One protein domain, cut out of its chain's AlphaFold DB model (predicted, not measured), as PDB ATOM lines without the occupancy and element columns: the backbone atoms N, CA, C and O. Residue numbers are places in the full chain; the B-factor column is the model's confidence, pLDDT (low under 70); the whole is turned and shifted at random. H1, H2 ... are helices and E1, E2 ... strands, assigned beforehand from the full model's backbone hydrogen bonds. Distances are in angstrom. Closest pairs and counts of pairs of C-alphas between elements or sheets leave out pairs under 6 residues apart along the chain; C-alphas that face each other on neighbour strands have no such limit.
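This is residues 20 to 166 of the 168 residues of an uncharacterized protein of Colletotrichum tanaceti (UniProt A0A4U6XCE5). Look for one twisted sheet of eight strands that folds over on itself where its two longest strands, E5 and E8, bend, giving two layers partly face to face: E2, E4 and E3 beside the later residues of E5 in one, E1, E6 and E7 beside the early residues of E5 and the late ones of E8 in the other. Two short helices, H1 and H2, sit off the sheet towards one end, and the tip of the E3 and E4 hairpin lies at the other. The printed part has 147 residues, with H1 and H2 first and then E1 to E8 along the chain; the class is mostly strand, though 70 residues, under half, are in named elements. The sheet is branched and mixed, antiparallel but for E1 with E5 and E2 with E4. The whole is compact and rounded, with a radius of gyration of the C-alphas of 13.7 A and spans of 39 by 33 by 26 A.

Start at Thr 20; residues 20 to 21 make a short antiparallel pairing with residues 53 to 54. Find C-alpha 29 at (39.446, 10.117, 40.606), where H1 begins; it runs 9.7 A to residue 35. H2, residues 46 to 49, is 5.3 A long. Next come E1, residues 52 to 55, and E2, residues 63 to 66, each 9.8 A long. E3, residues 76 to 80, spans 13.4 A, and E4, residues 90 to 95, spans 14.7 A. At C-alpha 102, (40.773, 27.036, 39.715), E5 sets out for residue 115; it bends by 137 degrees at residue 106 and measures 17.7 A end to end. E6, residues 125 to 129, covers 13.4 A, and E7, residues 138 to 142, covers 10.8 A. E8 runs from residue 150 to C-alpha 165 at (35.235, 20.559, 36.148), 14.8 A, and bends by 143 degrees at residue 159.

Begin at E5, which has three neighbours in staggered pairing. On one side of it lie E1, beside residues 102 to 105, and E3, beside residues 109 to 115; E8 lies on the other side. E1 is parallel to E5, with N 53 and O 102 2.8 A apart. E3 is antiparallel to E5, with N 78 and O 113 at 2.8 A. E8 is antiparallel to E5 on both sides of the bend, with N 103 and O 162 at 2.9 A and N 155 and O 110 at 2.8 A. Step from E3 to E4, a hairpin, at 163 degrees, where N 79 and O 92 are 2.9 A apart. Edge strand E2 is parallel to E4 at 11 degrees, with N 65 and O 93 at 2.8 A. From E8 go to E6, antiparallel, with N 127 and O 163 at 2.9 A. E6 and edge strand E7 form a hairpin at 158 degrees, with N 128 and O 140 at 2.8 A. The closest C-alphas of E7 and E8 are those of His 140 and Val 155, 6.2 A apart, and the closest C-alphas of E3 and E8 are those of Phe 77 and Val 164, 7.8 A apart. At another place the closest C-alphas of E1 and E2, those of Val 55 and Ala 63, are 7.6 A apart. H1 and H2 are close but not clearly touching, with the C-alphas of Glu 31 and Pro 46 closest at 6.8 A; neither is on the sheet. In H1 every O i to N i+4 pair is within hydrogen-bond range; H2 is too short for such a pair.

The two C-alphas farthest apart are those of Asp 30, in H1, and Tyr 88, between E3 and E4, at 39.3 A. From Thr 20 to Gln 166 the C-alphas are 22.2 A apart. The printed part has no cut; the link from H2 to E1 is tight, the others are short and no link is long. The mean pLDDT of the printed part is 88.2, and it falls under 70 at residues 57 to 64 and 66 to 72.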
ATOM      1  N   THR A  20      47.480  35.106  34.664       86.94
ATOM      2  CA  THR A  20      48.631  34.237  34.920       86.94
ATOM      3  C   THR A  20      48.122  32.882  35.379       86.94
ATOM      4  O   THR A  20      47.098  32.813  36.047       86.94
ATOM      5  N   CYS A  21      48.780  31.789  34.993       86.00
ATOM      6  CA  CYS A  21      48.428  30.466  35.502       86.00
ATOM      7  C   CYS A  21      49.664  29.744  36.021       86.00
ATOM      8  O   CYS A  21      50.737  29.838  35.421       86.00
ATOM      9  N   THR A  22      49.490  28.972  37.088       87.12
ATOM     10  CA  THR A  22      50.460  27.966  37.502       87.12
ATOM     11  C   THR A  22      50.382  26.748  36.583       87.12
ATOM     12  O   THR A  22      49.364  26.481  35.934       87.12
ATOM     13  N   GLU A  23      51.474  25.989  36.529       80.94
ATOM     14  CA  GLU A  23      51.384  24.595  36.106       80.94
ATOM     15  C   GLU A  23      50.665  23.808  37.206       80.94
ATOM     16  O   GLU A  23      50.921  24.014  38.392       80.94
ATOM     17  N   GLY A  24      49.763  22.917  36.816       80.19
ATOM     18  CA  GLY A  24      49.006  22.087  37.744       80.19
ATOM     19  C   GLY A  24      48.463  20.853  37.041       80.19
ATOM     20  O   GLY A  24      48.366  20.816  35.812       80.19
ATOM     21  N   VAL A  25      48.138  19.830  37.822       82.31
ATOM     22  CA  VAL A  25      47.601  18.559  37.322       82.31
ATOM     23  C   VAL A  25      46.094  18.496  37.518       82.31
ATOM     24  O   VAL A  25      45.536  19.169  38.375       82.31
ATOM     25  N   SER A  26      45.416  17.677  36.725       85.94
ATOM     26  CA  SER A  26      44.019  17.338  36.991       85.94
ATOM     27  C   SER A  26      43.888  16.594  38.331       85.94
ATOM     28  O   SER A  26      44.789  15.826  38.683       85.94
ATOM     29  N   TRP A  27      42.758  16.731  39.033       89.62
ATOM     30  CA  TRP A  27      42.456  15.855  40.174       89.62
ATOM     31  C   TRP A  27      42.453  14.386  39.746       89.62
ATOM     32  O   TRP A  27      41.957  14.023  38.670       89.62
ATOM     33  N   THR A  28      42.973  13.526  40.616       90.56
ATOM     34  CA  THR A  28      42.768  12.080  40.508       90.56
ATOM     35  C   THR A  28      41.294  11.728  40.758       90.56
ATOM     36  O   THR A  28      40.565  12.519  41.361       90.56
ATOM     37  N   PRO A  29      40.819  10.543  40.328       90.88
ATOM     38  CA  PRO A  29      39.446  10.117  40.606       90.88
ATOM     39  C   PRO A  29      39.099  10.102  42.103       90.88
ATOM     40  O   PRO A  29      37.999  10.503  42.472       90.88
ATOM     41  N   ASP A  30      40.040   9.698  42.962       93.44
ATOM     42  CA  ASP A  30      39.831   9.643  44.415       93.44
ATOM     43  C   ASP A  30      39.748  11.049  45.026       93.44
ATOM     44  O   ASP A  30      38.846  11.328  45.812       93.44
ATOM     45  N   GLU A  31      40.629  11.963  44.608       93.62
ATOM     46  CA  GLU A  31      40.580  13.370  45.030       93.62
ATOM     47  C   GLU A  31      39.305  14.052  44.548       93.62
ATOM     48  O   GLU A  31      38.696  14.821  45.283       93.62
ATOM     49  N   PHE A  32      38.857  13.762  43.328       93.06
ATOM     50  CA  PHE A  32      37.592  14.295  42.847       93.06
ATOM     51  C   PHE A  32      36.403  13.732  43.630       93.06
ATOM     52  O   PHE A  32      35.492  14.478  43.990       93.06
ATOM     53  N   ALA A  33      36.406  12.432  43.929       93.56
ATOM     54  CA  ALA A  33      35.371  11.822  44.754       93.56
ATOM     55  C   ALA A  33      35.326  12.458  46.152       93.56
ATOM     56  O   ALA A  33      34.238  12.757  46.642       93.56
ATOM     57  N   GLU A  34      36.486  12.725  46.760       94.81
ATOM     58  CA  GLU A  34      36.585  13.462  48.021       94.81
ATOM     59  C   GLU A  34      36.066  14.897  47.872       94.81
ATOM     60  O   GLU A  34      35.190  15.314  48.633       94.81
ATOM     61  N   TYR A  35      36.522  15.629  46.853       94.44
ATOM     62  CA  TYR A  35      36.119  17.005  46.563       94.44
ATOM     63  C   TYR A  35      34.602  17.186  46.517       94.44
ATOM     64  O   TYR A  35      34.076  18.173  47.038       94.44
ATOM     65  N   LEU A  36      33.880  16.237  45.913       92.94
ATOM     66  CA  LEU A  36      32.417  16.268  45.824       92.94
ATOM     67  C   LEU A  36      31.725  16.202  47.195       92.94
ATOM     68  O   LEU A  36      30.564  16.593  47.304       92.94
ATOM     69  N   THR A  37      32.414  15.733  48.238       95.06
ATOM     70  CA  THR A  37      31.893  15.674  49.613       95.06
ATOM     71  C   THR A  37      32.210  16.923  50.437       95.06
ATOM     72  O   THR A  37      31.584  17.156  51.473       95.06
ATOM     73  N   LEU A  38      33.155  17.747  49.976       95.44
ATOM     74  CA  LEU A  38      33.603  18.948  50.671       95.44
ATOM     75  C   LEU A  38      32.667  20.131  50.411       95.44
ATOM     76  O   LEU A  38      32.337  20.439  49.265       95.44
ATOM     77  N   ASN A  39      32.316  20.849  51.481       95.75
ATOM     78  CA  ASN A  39      31.702  22.182  51.413       95.75
ATOM     79  C   ASN A  39      32.724  23.307  51.638       95.75
ATOM     80  O   ASN A  39      32.417  24.469  51.386       95.75
ATOM     81  N   ASP A  40      33.917  22.964  52.119       96.38
ATOM     82  CA  ASP A  40      35.013  23.883  52.392       96.38
ATOM     83  C   ASP A  40      36.338  23.209  52.023       96.38
ATOM     84  O   ASP A  40      36.475  21.992  52.149       96.38
ATOM     85  N   THR A  41      37.277  23.996  51.515       96.19
ATOM     86  CA  THR A  41      38.542  23.540  50.926       96.19
ATOM     87  C   THR A  41      39.760  24.273  51.489       96.19
ATOM     88  O   THR A  41      40.851  24.095  50.959       96.19
ATOM     89  N   THR A  42      39.610  25.080  52.552       93.69
ATOM     90  CA  THR A  42      40.707  25.887  53.127       93.69
ATOM     91  C   THR A  42      41.987  25.090  53.375       93.69
ATOM     92  O   THR A  42      43.059  25.576  53.037       93.69
ATOM     93  N   ASP A  43      41.875  23.865  53.892       90.62
ATOM     94  CA  ASP A  43      43.027  23.014  54.222       90.62
ATOM     95  C   ASP A  43      43.117  21.761  53.331       90.62
ATOM     96  O   ASP A  43      43.787  20.783  53.671       90.62
ATOM     97  N   TRP A  44      42.404  21.743  52.199       94.81
ATOM     98  CA  TRP A  44      42.381  20.578  51.319       94.81
ATOM     99  C   TRP A  44      43.551  20.625  50.329       94.81
ATOM    100  O   TRP A  44      43.476  21.258  49.277       94.81
ATOM    101  N   GLU A  45      44.633  19.928  50.683       92.31
ATOM    102  CA  GLU A  45      45.908  19.886  49.945       92.31
ATOM    103  C   GLU A  45      45.775  19.657  48.426       92.31
ATOM    104  O   GLU A  45      46.451  20.363  47.674       92.31
ATOM    105  N   PRO A  46      44.883  18.780  47.917       90.75
ATOM    106  CA  PRO A  46      44.747  18.586  46.474       90.75
ATOM    107  C   PRO A  46      44.323  19.842  45.703       90.75
ATOM    108  O   PRO A  46      44.505  19.895  44.484       90.75
ATOM    109  N   MET A  47      43.784  20.870  46.373       90.81
ATOM    110  CA  MET A  47      43.515  22.155  45.733       90.81
ATOM    111  C   MET A  47      44.806  22.864  45.314       90.81
ATOM    112  O   MET A  47      44.813  23.520  44.284       90.81
ATOM    113  N   GLU A  48      45.924  22.709  46.024       86.62
ATOM    114  CA  GLU A  48      47.194  23.366  45.666       86.62
ATOM    115  C   GLU A  48      47.845  22.768  44.410       86.62
ATOM    116  O   GLU A  48      48.655  23.418  43.749       86.62
ATOM    117  N   ARG A  49      47.486  21.526  44.064       85.25
ATOM    118  CA  ARG A  49      48.068  20.783  42.938       85.25
ATOM    119  C   ARG A  49      47.325  20.975  41.624       85.25
ATOM    120  O   ARG A  49      47.911  20.715  40.567       85.25
ATOM    121  N   VAL A  50      46.063  21.407  41.667       88.31
ATOM    122  CA  VAL A  50      45.343  21.746  40.437       88.31
ATOM    123  C   VAL A  50      45.869  23.021  39.821       88.31
ATOM    124  O   VAL A  50      46.549  23.822  40.451       88.31
ATOM    125  N   LYS A  51      45.571  23.211  38.541       88.69
ATOM    126  CA  LYS A  51      45.920  24.444  37.857       88.69
ATOM    127  C   LYS A  51      45.183  25.626  38.481       88.69
ATOM    128  O   LYS A  51      43.954  25.610  38.521       88.69
ATOM    129  N   HIS A  52      45.928  26.653  38.885       90.62
ATOM    130  CA  HIS A  52      45.386  27.945  39.306       90.62
ATOM    131  C   HIS A  52      45.634  28.970  38.225       90.62
ATOM    132  O   HIS A  52      46.721  29.016  37.657       90.62
ATOM    133  N   CYS A  53      44.639  29.797  37.957       89.94
ATOM    134  CA  CYS A  53      44.776  30.960  37.108       89.94
ATOM    135  C   CYS A  53      44.283  32.192  37.858       89.94
ATOM    136  O   CYS A  53      43.146  32.217  38.318       89.94
ATOM    137  N   GLU A  54      45.113  33.220  37.955       90.44
ATOM    138  CA  GLU A  54      44.723  34.536  38.447       90.44
ATOM    139  C   GLU A  54      44.404  35.430  37.251       90.44
ATOM    140  O   GLU A  54      45.220  35.585  36.341       90.44
ATOM    141  N   VAL A  55      43.196  35.984  37.230       87.56
ATOM    142  CA  VAL A  55      42.713  36.895  36.191       87.56
ATOM    143  C   VAL A  55      42.817  38.321  36.718       87.56
ATOM    144  O   VAL A  55      42.218  38.670  37.744       87.56
ATOM    145  N   GLU A  56      43.592  39.142  36.016       79.00
ATOM    146  CA  GLU A  56      43.949  40.485  36.461       79.00
ATOM    147  C   GLU A  56      42.768  41.450  36.357       79.00
ATOM    148  O   GLU A  56      42.056  41.491  35.356       79.00
ATOM    149  N   ALA A  57      42.580  42.281  37.388       61.81
ATOM    150  CA  ALA A  57      41.432  43.185  37.495       61.81
ATOM    151  C   ALA A  57      41.367  44.238  36.369       61.81
ATOM    152  O   ALA A  57      40.275  44.687  36.024       61.81
ATOM    153  N   ALA A  58      42.519  44.633  35.812       60.03
ATOM    154  CA  ALA A  58      42.609  45.598  34.713       60.03
ATOM    155  C   ALA A  58      42.207  45.001  33.351       60.03
ATOM    156  O   ALA A  58      41.792  45.751  32.473       60.03
ATOM    157  N   ASP A  59      42.265  43.671  33.217       56.50
ATOM    158  CA  ASP A  59      42.054  42.938  31.963       56.50
ATOM    159  C   ASP A  59      40.866  41.959  32.052       56.50
ATOM    160  O   ASP A  59      40.714  41.042  31.245       56.50
ATOM    161  N   VAL A  60      39.960  42.200  33.009       57.78
ATOM    162  CA  VAL A  60      38.614  41.597  33.071       57.78
ATOM    163  C   VAL A  60      37.800  41.924  31.801       57.78
ATOM    164  O   VAL A  60      36.765  41.318  31.540       57.78
ATOM    165  N   GLU A  61      38.279  42.836  30.949       57.03
ATOM    166  CA  GLU A  61      37.828  42.934  29.562       57.03
ATOM    167  C   GLU A  61      38.271  41.700  28.754       57.03
ATOM    168  O   GLU A  61      39.296  41.667  28.083       57.03
ATOM    169  N   ALA A  62      37.433  40.669  28.799       60.00
ATOM    170  CA  ALA A  62      37.458  39.499  27.933       60.00
ATOM    171  C   ALA A  62      38.764  38.684  27.881       60.00
ATOM    172  O   ALA A  62      39.335  38.459  26.810       60.00
ATOM    173  N   ALA A  63      39.173  38.118  29.020       65.31
ATOM    174  CA  ALA A  63      40.177  37.056  29.036       65.31
ATOM    175  C   ALA A  63      39.593  35.720  28.523       65.31
ATOM    176  O   ALA A  63      38.605  35.218  29.061       65.31
ATOM    177  N   ASN A  64      40.225  35.117  27.509       69.69
ATOM    178  CA  ASN A  64      39.903  33.768  27.023       69.69
ATOM    179  C   ASN A  64      40.966  32.784  27.511       69.69
ATOM    180  O   ASN A  64      42.126  32.859  27.099       69.69
ATOM    181  N   ILE A  65      40.558  31.863  28.382       78.06
ATOM    182  CA  ILE A  65      41.458  30.965  29.095       78.06
ATOM    183  C   ILE A  65      41.200  29.527  28.636       78.06
ATOM    184  O   ILE A  65      40.159  28.923  28.893       78.06
ATOM    185  N   SER A  66      42.176  28.950  27.936       67.56
ATOM    186  CA  SER A  66      42.161  27.548  27.500       67.56
ATOM    187  C   SER A  66      43.270  26.809  28.235       67.56
ATOM    188  O   SER A  66      44.440  26.968  27.896       67.56
ATOM    189  N   ALA A  67      42.930  26.078  29.298       54.97
ATOM    190  CA  ALA A  67      43.939  25.761  30.310       54.97
ATOM    191  C   ALA A  67      43.923  24.345  30.896       54.97
ATOM    192  O   ALA A  67      44.943  23.978  31.476       54.97
ATOM    193  N   VAL A  68      42.858  23.553  30.751       62.75
ATOM    194  CA  VAL A  68      42.747  22.237  31.414       62.75
ATOM    195  C   VAL A  68      42.694  21.115  30.373       62.75
ATOM    196  O   VAL A  68      42.263  21.330  29.239       62.75
ATOM    197  N   GLU A  69      43.150  19.915  30.741       65.06
ATOM    198  CA  GLU A  69      43.052  18.725  29.893       65.06
ATOM    199  C   GLU A  69      41.604  18.483  29.459       65.06
ATOM    200  O   GLU A  69      40.724  18.188  30.268       65.06
ATOM    201  N   ARG A  70      41.350  18.576  28.154       67.94
ATOM    202  CA  ARG A  70      40.017  18.378  27.591       67.94
ATOM    203  C   ARG A  70      39.576  16.922  27.757       67.94
ATOM    204  O   ARG A  70      40.095  16.047  27.065       67.94
ATOM    205  N   ARG A  71      38.548  16.671  28.575       65.75
ATOM    206  CA  ARG A  71      37.933  15.334  28.734       65.75
ATOM    207  C   ARG A  71      36.725  15.061  27.830       65.75
ATOM    208  O   ARG A  71      36.121  13.995  27.906       65.75
ATOM    209  N   GLY A  72      36.434  15.969  26.898       64.94
ATOM    210  CA  GLY A  72      35.467  15.770  25.816       64.94
ATOM    211  C   GLY A  72      34.576  16.988  25.584       64.94
ATOM    212  O   GLY A  72      34.305  17.753  26.500       64.94
ATOM    213  N   GLY A  73      34.103  17.162  24.349       72.00
ATOM    214  CA  GLY A  73      33.260  18.299  23.961       72.00
ATOM    215  C   GLY A  73      33.983  19.654  23.970       72.00
ATOM    216  O   GLY A  73      35.167  19.742  24.290       72.00
ATOM    217  N   ASN A  74      33.267  20.709  23.581       81.94
ATOM    218  CA  ASN A  74      33.740  22.097  23.592       81.94
ATOM    219  C   ASN A  74      33.094  22.894  24.738       81.94
ATOM    220  O   ASN A  74      32.418  23.885  24.503       81.94
ATOM    221  N   ASN A  75      33.194  22.424  25.979       86.31
ATOM    222  CA  ASN A  75      32.448  23.044  27.081       86.31
ATOM    223  C   ASN A  75      33.038  24.398  27.469       86.31
ATOM    224  O   ASN A  75      34.245  24.618  27.341       86.31
ATOM    225  N   GLN A  76      32.168  25.296  27.921       91.62
ATOM    226  CA  GLN A  76      32.527  26.677  28.203       91.62
ATOM    227  C   GLN A  76      31.874  27.156  29.493       91.62
ATOM    228  O   GLN A  76      30.715  26.848  29.772       91.62
ATOM    229  N   PHE A  77      32.630  27.937  30.251       94.19
ATOM    230  CA  PHE A  77      32.162  28.716  31.380       94.19
ATOM    231  C   PHE A  77      32.495  30.181  31.133       94.19
ATOM    232  O   PHE A  77      33.608  30.474  30.716       94.19
ATOM    233  N   ASN A  78      31.564  31.081  31.428       94.75
ATOM    234  CA  ASN A  78      31.790  32.519  31.433       94.75
ATOM    235  C   ASN A  78      31.458  33.068  32.818       94.75
ATOM    236  O   ASN A  78      30.361  32.823  33.327       94.75
ATOM    237  N   ALA A  79      32.361  33.863  33.379       94.75
ATOM    238  CA  ALA A  79      32.116  34.620  34.597       94.75
ATOM    239  C   ALA A  79      31.664  36.046  34.277       94.75
ATOM    240  O   ALA A  79      32.110  36.652  33.298       94.75
ATOM    241  N   TYR A  80      30.808  36.586  35.142       94.00
ATOM    242  CA  TYR A  80      30.298  37.945  35.036       94.00
ATOM    243  C   TYR A  80      30.335  38.656  36.389       94.00
ATOM    244  O   TYR A  80      29.983  38.075  37.421       94.00
ATOM    245  N   SER A  81      30.682  39.941  36.375       93.19
ATOM    246  CA  SER A  81      30.683  40.810  37.560       93.19
ATOM    247  C   SER A  81      29.284  41.347  37.892       93.19
ATOM    248  O   SER A  81      29.040  41.851  38.989       93.19
ATOM    249  N   GLY A  82      28.340  41.198  36.957       92.50
ATOM    250  CA  GLY A  82      26.925  41.535  37.085       92.50
ATOM    251  C   GLY A  82      26.033  40.304  37.259       92.50
ATOM    252  O   GLY A  82      26.495  39.163  37.262       92.50
ATOM    253  N   LEU A  83      24.731  40.541  37.410       94.62
ATOM    254  CA  LEU A  83      23.723  39.482  37.504       94.62
ATOM    255  C   LEU A  83      23.214  39.075  36.114       94.62
ATOM    256  O   LEU A  83      23.323  39.826  35.148       94.62
ATOM    257  N   ASN A  84      22.583  37.905  36.050       95.69
ATOM    258  CA  ASN A  84      21.860  37.364  34.899       95.69
ATOM    259  C   ASN A  84      22.723  37.125  33.649       95.69
ATOM    260  O   ASN A  84      22.184  37.065  32.546       95.69
ATOM    261  N   CYS A  85      24.040  36.961  33.821       95.00
ATOM    262  CA  CYS A  85      24.990  36.700  32.740       95.00
ATOM    263  C   CYS A  85      24.933  37.748  31.615       95.00
ATOM    264  O   CYS A  85      25.018  37.416  30.432       95.00
ATOM    265  N   ASP A  86      24.746  39.016  31.989       90.81
ATOM    266  CA  ASP A  86      24.710  40.133  31.050       90.81
ATOM    267  C   ASP A  86      26.091  40.368  30.420       90.81
ATOM    268  O   ASP A  86      27.081  40.580  31.125       90.81
ATOM    269  N   GLY A  87      26.144  40.382  29.086       84.12
ATOM    270  CA  GLY A  87      27.363  40.553  28.296       84.12
ATOM    271  C   GLY A  87      28.141  41.837  28.592       84.12
ATOM    272  O   GLY A  87      29.358  41.833  28.436       84.12
ATOM    273  N   TYR A  88      27.490  42.902  29.079       85.50
ATOM    274  CA  TYR A  88      28.183  44.135  29.487       85.50
ATOM    275  C   TYR A  88      29.065  43.970  30.731       85.50
ATOM    276  O   TYR A  88      29.913  44.816  30.992       85.50
ATOM    277  N   ASN A  89      28.863  42.897  31.499       87.94
ATOM    278  CA  ASN A  89      29.606  42.608  32.725       87.94
ATOM    279  C   ASN A  89      30.475  41.352  32.585       87.94
ATOM    280  O   ASN A  89      30.760  40.693  33.587       87.94
ATOM    281  N   PHE A  90      30.818  40.964  31.356       90.12
ATOM    282  CA  PHE A  90      31.681  39.815  31.098       90.12
ATOM    283  C   PHE A  90      33.053  40.006  31.747       90.12
ATOM    284  O   PHE A  90      33.588  41.110  31.735       90.12
ATOM    285  N   MET A  91      33.594  38.928  32.320       90.00
ATOM    286  CA  MET A  91      34.897  38.933  32.983       90.00
ATOM    287  C   MET A  91      35.921  38.069  32.255       90.00
ATOM    288  O   MET A  91      36.966  38.526  31.805       90.00
ATOM    289  N   PHE A  92      35.628  36.781  32.152       90.88
ATOM    290  CA  PHE A  92      36.505  35.825  31.500       90.88
ATOM    291  C   PHE A  92      35.700  34.618  31.050       90.88
ATOM    292  O   PHE A  92      34.618  34.342  31.584       90.88
ATOM    293  N   ASP A  93      36.253  33.881  30.094       90.75
ATOM    294  CA  ASP A  93      35.765  32.564  29.730       90.75
ATOM    295  C   ASP A  93      36.827  31.485  29.910       90.75
ATOM    296  O   ASP A  93      38.011  31.691  29.645       90.75
ATOM    297  N   VAL A  94      36.374  30.314  30.348       89.62
ATOM    298  CA  VAL A  94      37.166  29.091  30.396       89.62
ATOM    299  C   VAL A  94      36.581  28.104  29.408       89.62
ATOM    300  O   VAL A  94      35.402  27.752  29.489       89.62
ATOM    301  N   LYS A  95      37.414  27.621  28.489       87.50
ATOM    302  CA  LYS A  95      37.022  26.643  27.471       87.50
ATOM    303  C   LYS A  95      37.731  25.314  27.660       87.50
ATOM    304  O   LYS A  95      38.864  25.251  28.131       87.50
ATOM    305  N   ASN A  96      37.073  24.256  27.187       79.81
ATOM    306  CA  ASN A  96      37.622  22.903  27.072       79.81
ATOM    307  C   ASN A  96      38.126  22.319  28.398       79.81
ATOM    308  O   ASN A  96      39.083  21.546  28.399       79.81
ATOM    309  N   PHE A  97      37.493  22.670  29.518       82.69
ATOM    310  CA  PHE A  97      37.925  22.171  30.813       82.69
ATOM    311  C   PHE A  97      37.536  20.708  31.056       82.69
ATOM    312  O   PHE A  97      36.522  20.227  30.550       82.69
ATOM    313  N   GLY A  98      38.375  20.005  31.819       82.12
ATOM    314  CA  GLY A  98      38.182  18.613  32.222       82.12
ATOM    315  C   GLY A  98      38.253  18.470  33.732       82.12
ATOM    316  O   GLY A  98      37.343  18.905  34.426       82.12
ATOM    317  N   CYS A  99      39.316  17.864  34.257       82.38
ATOM    318  CA  CYS A  99      39.366  17.463  35.662       82.38
ATOM    319  C   CYS A  99      39.974  18.479  36.615       82.38
ATOM    320  O   CYS A  99      41.019  18.244  37.211       82.38
ATOM    321  N   GLY A 100      39.247  19.576  36.797       78.62
ATOM    322  CA  GLY A 100      39.594  20.591  37.777       78.62
ATOM    323  C   GLY A 100      40.486  21.677  37.192       78.62
ATOM    324  O   GLY A 100      41.414  21.436  36.423       78.62
ATOM    325  N   GLY A 101      40.161  22.902  37.566       89.06
ATOM    326  CA  GLY A 101      40.947  24.097  37.326       89.06
ATOM    327  C   GLY A 101      40.337  25.214  38.150       89.06
ATOM    328  O   GLY A 101      39.115  25.384  38.138       89.06
ATOM    329  N   CYS A 102      41.180  25.927  38.881       93.25
ATOM    330  CA  CYS A 102      40.773  27.036  39.715       93.25
ATOM    331  C   CYS A 102      41.071  28.367  39.029       93.25
ATOM    332  O   CYS A 102      42.169  28.576  38.514       93.25
ATOM    333  N   PHE A 103      40.101  29.276  39.039       93.44
ATOM    334  CA  PHE A 103      40.225  30.597  38.433       93.44
ATOM    335  C   PHE A 103      39.850  31.660  39.456       93.44
ATOM    336  O   PHE A 103      38.705  31.705  39.902       93.44
ATOM    337  N   SER A 104      40.814  32.498  39.816       93.88
ATOM    338  CA  SER A 104      40.707  33.586  40.785       93.88
ATOM    339  C   SER A 104      40.592  34.928  40.080       93.88
ATOM    340  O   SER A 104      41.194  35.142  39.031       93.88
ATOM    341  N   VAL A 105      39.859  35.858  40.680       92.00
ATOM    342  CA  VAL A 105      39.710  37.233  40.191       92.00
ATOM    343  C   VAL A 105      39.904  38.228  41.327       92.00
ATOM    344  O   VAL A 105      39.511  37.984  42.467       92.00
ATOM    345  N   GLY A 106      40.441  39.404  41.002       87.94
ATOM    346  CA  GLY A 106      40.537  40.516  41.956       87.94
ATOM    347  C   GLY A 106      39.201  41.207  42.264       87.94
ATOM    348  O   GLY A 106      39.120  42.009  43.192       87.94
ATOM    349  N   THR A 107      38.142  40.926  41.495       88.38
ATOM    350  CA  THR A 107      36.811  41.534  41.655       88.38
ATOM    351  C   THR A 107      35.712  40.479  41.761       88.38
ATOM    352  O   THR A 107      35.868  39.347  41.328       88.38
ATOM    353  N   ALA A 108      34.586  40.852  42.369       91.62
ATOM    354  CA  ALA A 108      33.482  39.945  42.671       91.62
ATOM    355  C   ALA A 108      32.828  39.328  41.418       91.62
ATOM    356  O   ALA A 108      32.259  40.056  40.603       91.62
ATOM    357  N   ILE A 109      32.777  37.995  41.345       94.88
ATOM    358  CA  ILE A 109      31.914  37.253  40.417       94.88
ATOM    359  C   ILE A 109      30.498  37.216  40.997       94.88
ATOM    360  O   ILE A 109      30.299  36.867  42.166       94.88
ATOM    361  N   ARG A 110      29.504  37.567  40.176       95.75
ATOM    362  CA  ARG A 110      28.088  37.635  40.571       95.75
ATOM    363  C   ARG A 110      27.167  36.733  39.765       95.75
ATOM    364  O   ARG A 110      26.078  36.415  40.240       95.75
ATOM    365  N   SER A 111      27.570  36.303  38.577       96.75
ATOM    366  CA  SER A 111      26.854  35.264  37.840       96.75
ATOM    367  C   SER A 111      27.784  34.468  36.934       96.75
ATOM    368  O   SER A 111      28.896  34.902  36.623       96.75
ATOM    369  N   GLY A 112      27.326  33.283  36.545       96.88
ATOM    370  CA  GLY A 112      28.056  32.374  35.676       96.88
ATOM    371  C   GLY A 112      27.167  31.800  34.587       96.88
ATOM    372  O   GLY A 112      26.045  31.362  34.857       96.88
ATOM    373  N   TRP A 113      27.670  31.775  33.355       96.94
ATOM    374  CA  TRP A 113      27.042  31.063  32.246       96.94
ATOM    375  C   TRP A 113      27.844  29.812  31.923       96.94
ATOM    376  O   TRP A 113      29.044  29.887  31.673       96.94
ATOM    377  N   LEU A 114      27.179  28.665  31.910       95.56
ATOM    378  CA  LEU A 114      27.755  27.386  31.521       95.56
ATOM    379  C   LEU A 114      27.142  26.913  30.215       95.56
ATOM    380  O   LEU A 114      25.931  27.011  30.032       95.56
ATOM    381  N   TRP A 115      27.962  26.320  29.354       94.44
ATOM    382  CA  TRP A 115      27.538  25.700  28.107       94.44
ATOM    383  C   TRP A 115      28.206  24.356  27.876       94.44
ATOM    384  O   TRP A 115      29.381  24.155  28.196       94.44
ATOM    385  N   ARG A 116      27.446  23.444  27.269       91.88
ATOM    386  CA  ARG A 116      27.919  22.135  26.833       91.88
ATOM    387  C   ARG A 116      27.590  21.869  25.377       91.88
ATOM    388  O   ARG A 116      26.507  22.205  24.908       91.88
ATOM    389  N   GLN A 117      28.496  21.177  24.691       88.88
ATOM    390  CA  GLN A 117      28.296  20.788  23.293       88.88
ATOM    391  C   GLN A 117      27.268  19.661  23.132       88.88
ATOM    392  O   GLN A 117      26.507  19.644  22.168       88.88
ATOM    393  N   THR A 118      27.255  18.706  24.060       87.81
ATOM    394  CA  THR A 118      26.390  17.520  24.016       87.81
ATOM    395  C   THR A 118      25.603  17.388  25.309       87.81
ATOM    396  O   THR A 118      26.108  17.710  26.383       87.81
ATOM    397  N   THR A 119      24.376  16.881  25.225       84.69
ATOM    398  CA  THR A 119      23.576  16.539  26.405       84.69
ATOM    399  C   THR A 119      23.965  15.150  26.923       84.69
ATOM    400  O   THR A 119      24.257  14.248  26.143       84.69
ATOM    401  N   GLY A 120      24.013  14.980  28.248       82.00
ATOM    402  CA  GLY A 120      24.425  13.728  28.893       82.00
ATOM    403  C   GLY A 120      25.354  13.946  30.088       82.00
ATOM    404  O   GLY A 120      25.700  15.083  30.413       82.00
ATOM    405  N   ASN A 121      25.730  12.842  30.738       81.38
ATOM    406  CA  ASN A 121      26.729  12.814  31.807       81.38
ATOM    407  C   ASN A 121      28.093  12.365  31.253       81.38
ATOM    408  O   ASN A 121      28.116  11.536  30.342       81.38
ATOM    409  N   PRO A 122      29.211  12.828  31.839       82.69
ATOM    410  CA  PRO A 122      29.303  13.902  32.832       82.69
ATOM    411  C   PRO A 122      29.091  15.283  32.188       82.69
ATOM    412  O   PRO A 122      29.585  15.553  31.091       82.69
ATOM    413  N   TYR A 123      28.349  16.163  32.865       86.94
ATOM    414  CA  TYR A 123      28.127  17.538  32.409       86.94
ATOM    415  C   TYR A 123      29.139  18.501  33.040       86.94
ATOM    416  O   TYR A 123      29.658  18.202  34.115       86.94
ATOM    417  N   PRO A 124      29.455  19.621  32.366       90.00
ATOM    418  CA  PRO A 124      30.316  20.641  32.938       90.00
ATOM    419  C   PRO A 124      29.645  21.289  34.143       90.00
ATOM    420  O   PRO A 124      28.450  21.602  34.110       90.00
ATOM    421  N   THR A 125      30.447  21.507  35.172       94.25
ATOM    422  CA  THR A 125      30.016  21.972  36.480       94.25
ATOM    423  C   THR A 125      31.000  23.006  36.997       94.25
ATOM    424  O   THR A 125      32.189  22.965  36.666       94.25
ATOM    425  N   VAL A 126      30.489  23.946  37.787       95.75
ATOM    426  CA  VAL A 126      31.279  24.998  38.417       95.75
ATOM    427  C   VAL A 126      30.861  25.159  39.864       95.75
ATOM    428  O   VAL A 126      29.678  25.328  40.151       95.75
ATOM    429  N   ASP A 127      31.843  25.158  40.754       97.00
ATOM    430  CA  ASP A 127      31.670  25.578  42.139       97.00
ATOM    431  C   ASP A 127      32.284  26.961  42.335       97.00
ATOM    432  O   ASP A 127      33.380  27.244  41.856       97.00
ATOM    433  N   PHE A 128      31.575  27.822  43.057       97.88
ATOM    434  CA  PHE A 128      31.995  29.180  43.375       97.88
ATOM    435  C   PHE A 128      32.455  29.254  44.823       97.88
ATOM    436  O   PHE A 128      31.771  28.748  45.718       97.88
ATOM    437  N   PHE A 129      33.552  29.966  45.054       97.56
ATOM    438  CA  PHE A 129      34.184  30.086  46.362       97.56
ATOM    439  C   PHE A 129      34.198  31.531  46.843       97.56
ATOM    440  O   PHE A 129      34.360  32.475  46.063       97.56
ATOM    441  N   ASN A 130      34.041  31.704  48.155       96.06
ATOM    442  CA  ASN A 130      34.085  33.007  48.819       96.06
ATOM    443  C   ASN A 130      35.503  33.535  49.079       96.06
ATOM    444  O   ASN A 130      35.635  34.610  49.664       96.06
ATOM    445  N   ALA A 131      36.542  32.815  48.662       95.25
ATOM    446  CA  ALA A 131      37.922  33.268  48.722       95.25
ATOM    447  C   ALA A 131      38.631  33.027  47.378       95.25
ATOM    448  O   ALA A 131      38.112  32.300  46.523       95.25
ATOM    449  N   PRO A 132      39.787  33.669  47.141       93.31
ATOM    450  CA  PRO A 132      40.650  33.347  46.012       93.31
ATOM    451  C   PRO A 132      41.165  31.903  46.070       93.31
ATOM    452  O   PRO A 132      41.106  31.239  47.105       93.31
ATOM    453  N   ASN A 133      41.705  31.440  44.948       92.50
ATOM    454  CA  ASN A 133      42.409  30.165  44.783       92.50
ATOM    455  C   ASN A 133      41.562  28.951  45.167       92.50
ATOM    456  O   ASN A 133      42.080  27.935  45.616       92.50
ATOM    457  N   CYS A 134      40.243  29.075  45.000       95.19
ATOM    458  CA  CYS A 134      39.254  28.046  45.293       95.19
ATOM    459  C   CYS A 134      39.428  27.460  46.688       95.19
ATOM    460  O   CYS A 134      39.124  26.294  46.892       95.19
ATOM    461  N   GLN A 135      39.940  28.269  47.615       93.88
ATOM    462  CA  GLN A 135      40.009  27.956  49.029       93.88
ATOM    463  C   GLN A 135      38.754  28.481  49.728       93.88
ATOM    464  O   GLN A 135      38.014  29.319  49.201       93.88
ATOM    465  N   GLY A 136      38.514  27.996  50.943       94.75
ATOM    466  CA  GLY A 136      37.343  28.378  51.718       94.75
ATOM    467  C   GLY A 136      36.078  27.668  51.266       94.75
ATOM    468  O   GLY A 136      36.103  26.559  50.719       94.75
ATOM    469  N   SER A 137      34.953  28.316  51.542       96.50
ATOM    470  CA  SER A 137      33.642  27.690  51.460       96.50
ATOM    471  C   SER A 137      33.075  27.769  50.048       96.50
ATOM    472  O   SER A 137      33.061  28.834  49.419       96.50
ATOM    473  N   LYS A 138      32.505  26.653  49.587       96.69
ATOM    474  CA  LYS A 138      31.653  26.605  48.399       96.69
ATOM    475  C   LYS A 138      30.362  27.354  48.701       96.69
ATOM    476  O   LYS A 138      29.575  26.947  49.554       96.69
ATOM    477  N   ILE A 139      30.134  28.457  48.003       96.81
ATOM    478  CA  ILE A 139      28.950  29.303  48.203       96.81
ATOM    479  C   ILE A 139      27.883  29.105  47.136       96.81
ATOM    480  O   ILE A 139      26.736  29.514  47.320       96.81
ATOM    481  N   HIS A 140      28.247  28.492  46.013       97.31
ATOM    482  CA  HIS A 140      27.306  28.163  44.959       97.31
ATOM    483  C   HIS A 140      27.816  27.000  44.120       97.31
ATOM    484  O   HIS A 140      29.002  26.928  43.822       97.31
ATOM    485  N   HIS A 141      26.893  26.139  43.712       96.25
ATOM    486  CA  HIS A 141      27.136  25.040  42.795       96.25
ATOM    487  C   HIS A 141      26.269  25.254  41.557       96.25
ATOM    488  O   HIS A 141      25.047  25.379  41.672       96.25
ATOM    489  N   GLN A 142      26.893  25.278  40.386       96.19
ATOM    490  CA  GLN A 142      26.228  25.454  39.104       96.19
ATOM    491  C   GLN A 142      26.481  24.243  38.207       96.19
ATOM    492  O   GLN A 142      27.612  23.934  37.841       96.19
ATOM    493  N   GLY A 143      25.392  23.617  37.771       94.69
ATOM    494  CA  GLY A 143      25.387  22.610  36.712       94.69
ATOM    495  C   GLY A 143      24.481  23.011  35.550       94.69
ATOM    496  O   GLY A 143      23.933  24.117  35.506       94.69
ATOM    497  N   ILE A 144      24.278  22.088  34.609       94.19
ATOM    498  CA  ILE A 144      23.305  22.235  33.517       94.19
ATOM    499  C   ILE A 144      22.224  21.164  33.669       94.19
ATOM    500  O   ILE A 144      22.515  19.967  33.627       94.19
ATOM    501  N   SER A 145      20.964  21.593  33.780       90.69
ATOM    502  CA  SER A 145      19.807  20.696  33.873       90.69
ATOM    503  C   SER A 145      19.780  19.655  32.748       90.69
ATOM    504  O   SER A 145      20.226  19.897  31.621       90.69
ATOM    505  N   SER A 146      19.226  18.475  33.036       88.44
ATOM    506  CA  SER A 146      19.106  17.400  32.044       88.44
ATOM    507  C   SER A 146      18.400  17.881  30.766       88.44
ATOM    508  O   SER A 146      17.426  18.631  30.824       88.44
ATOM    509  N   GLY A 147      18.934  17.495  29.604       88.75
ATOM    510  CA  GLY A 147      18.419  17.890  28.288       88.75
ATOM    511  C   GLY A 147      18.705  19.334  27.849       88.75
ATOM    512  O   GLY A 147      18.478  19.649  26.687       88.75
ATOM    513  N   GLN A 148      19.233  20.201  28.720       93.88
ATOM    514  CA  GLN A 148      19.567  21.592  28.372       93.88
ATOM    515  C   GLN A 148      20.999  21.725  27.847       93.88
ATOM    516  O   GLN A 148      21.843  20.895  28.158       93.88
ATOM    517  N   TYR A 149      21.315  22.761  27.075       94.44
ATOM    518  CA  TYR A 149      22.690  22.997  26.596       94.44
ATOM    519  C   TYR A 149      23.448  24.032  27.420       94.44
ATOM    520  O   TYR A 149      24.669  24.086  27.348       94.44
ATOM    521  N   SER A 150      22.742  24.832  28.215       95.69
ATOM    522  CA  SER A 150      23.356  25.881  29.016       95.69
ATOM    523  C   SER A 150      22.585  26.162  30.294       95.69
ATOM    524  O   SER A 150      21.401  25.835  30.401       95.69
ATOM    525  N   SER A 151      23.242  26.831  31.233       96.94
ATOM    526  CA  SER A 151      22.616  27.445  32.399       96.94
ATOM    527  C   SER A 151      23.219  28.825  32.652       96.94
ATOM    528  O   SER A 151      24.384  29.063  32.350       96.94
ATOM    529  N   CYS A 152      22.418  29.736  33.198       97.44
ATOM    530  CA  CYS A 152      22.894  30.988  33.777       97.44
ATOM    531  C   CYS A 152      22.401  31.047  35.217       97.44
ATOM    532  O   CYS A 152      21.192  30.927  35.449       97.44
ATOM    533  N   ASN A 153      23.304  31.203  36.181       97.44
ATOM    534  CA  ASN A 153      22.947  31.304  37.593       97.44
ATOM    535  C   ASN A 153      23.549  32.561  38.221       97.44
ATOM    536  O   ASN A 153      24.696  32.919  37.956       97.44
ATOM    537  N   ASN A 154      22.751  33.221  39.062       97.56
ATOM    538  CA  ASN A 154      23.235  34.263  39.958       97.56
ATOM    539  C   ASN A 154      23.888  33.603  41.168       97.56
ATOM    540  O   ASN A 154      23.319  32.681  41.755       97.56
ATOM    541  N   VAL A 155      25.044  34.119  41.566       96.06
ATOM    542  CA  VAL A 155      25.720  33.701  42.789       96.06
ATOM    543  C   VAL A 155      25.010  34.396  43.962       96.06
ATOM    544  O   VAL A 155      24.887  35.621  43.956       96.06
ATOM    545  N   PRO A 156      24.505  33.661  44.972       89.12
ATOM    546  CA  PRO A 156      23.766  34.236  46.102       89.12
ATOM    547  C   PRO A 156      24.625  35.122  47.026       89.12
ATOM    548  O   PRO A 156      24.086  35.812  47.889       89.12
ATOM    549  N   GLY A 157      25.947  35.121  46.840       86.44
ATOM    550  CA  GLY A 157      26.912  35.970  47.531       86.44
ATOM    551  C   GLY A 157      27.969  36.515  46.569       86.44
ATOM    552  O   GLY A 157      27.764  36.560  45.359       86.44
ATOM    553  N   VAL A 158      29.111  36.930  47.113       86.75
ATOM    554  CA  VAL A 158      30.272  37.345  46.318       86.75
ATOM    555  C   VAL A 158      31.239  36.176  46.209       86.75
ATOM    556  O   VAL A 158      31.713  35.686  47.233       86.75
ATOM    557  N   ALA A 159      31.534  35.757  44.980       96.38
ATOM    558  CA  ALA A 159      32.586  34.789  44.704       96.38
ATOM    559  C   ALA A 159      33.864  35.493  44.237       96.38
ATOM    560  O   ALA A 159      33.792  36.478  43.500       96.38
ATOM    561  N   TYR A 160      35.020  34.973  44.642       95.50
ATOM    562  CA  TYR A 160      36.339  35.464  44.210       95.50
ATOM    563  C   TYR A 160      37.118  34.430  43.406       95.50
ATOM    564  O   TYR A 160      38.131  34.757  42.792       95.50
ATOM    565  N   SER A 161      36.645  33.187  43.391       95.62
ATOM    566  CA  SER A 161      37.186  32.164  42.516       95.62
ATOM    567  C   SER A 161      36.144  31.111  42.159       95.62
ATOM    568  O   SER A 161      35.075  31.019  42.776       95.62
ATOM    569  N   VAL A 162      36.454  30.340  41.121       96.00
ATOM    570  CA  VAL A 162      35.632  29.236  40.632       96.00
ATOM    571  C   VAL A 162      36.483  28.011  40.348       96.00
ATOM    572  O   VAL A 162      37.528  28.117  39.705       96.00
ATOM    573  N   ALA A 163      36.005  26.845  40.772       95.12
ATOM    574  CA  ALA A 163      36.529  25.570  40.309       95.12
ATOM    575  C   ALA A 163      35.630  25.053  39.188       95.12
ATOM    576  O   ALA A 163      34.437  24.831  39.398       95.12
ATOM    577  N   VAL A 164      36.198  24.853  38.001       93.50
ATOM    578  CA  VAL A 164      35.478  24.293  36.848       93.50
ATOM    579  C   VAL A 164      35.898  22.844  36.638       93.50
ATOM    580  O   VAL A 164      37.083  22.508  36.716       93.50
ATOM    581  N   TYR A 165      34.938  21.968  36.365       91.75
ATOM    582  CA  TYR A 165      35.235  20.559  36.148       91.75
ATOM    583  C   TYR A 165      34.169  19.839  35.324       91.75
ATOM    584  O   TYR A 165      33.016  20.258  35.222       91.75
ATOM    585  N   GLN A 166      34.569  18.719  34.729       88.25
ATOM    586  CA  GLN A 166      33.702  17.800  34.016       88.25
ATOM    587  C   GLN A 166      34.311  16.395  34.034       88.25
ATOM    588  O   GLN A 166      35.293  16.136  33.343       88.25
TER     589      GLN A 166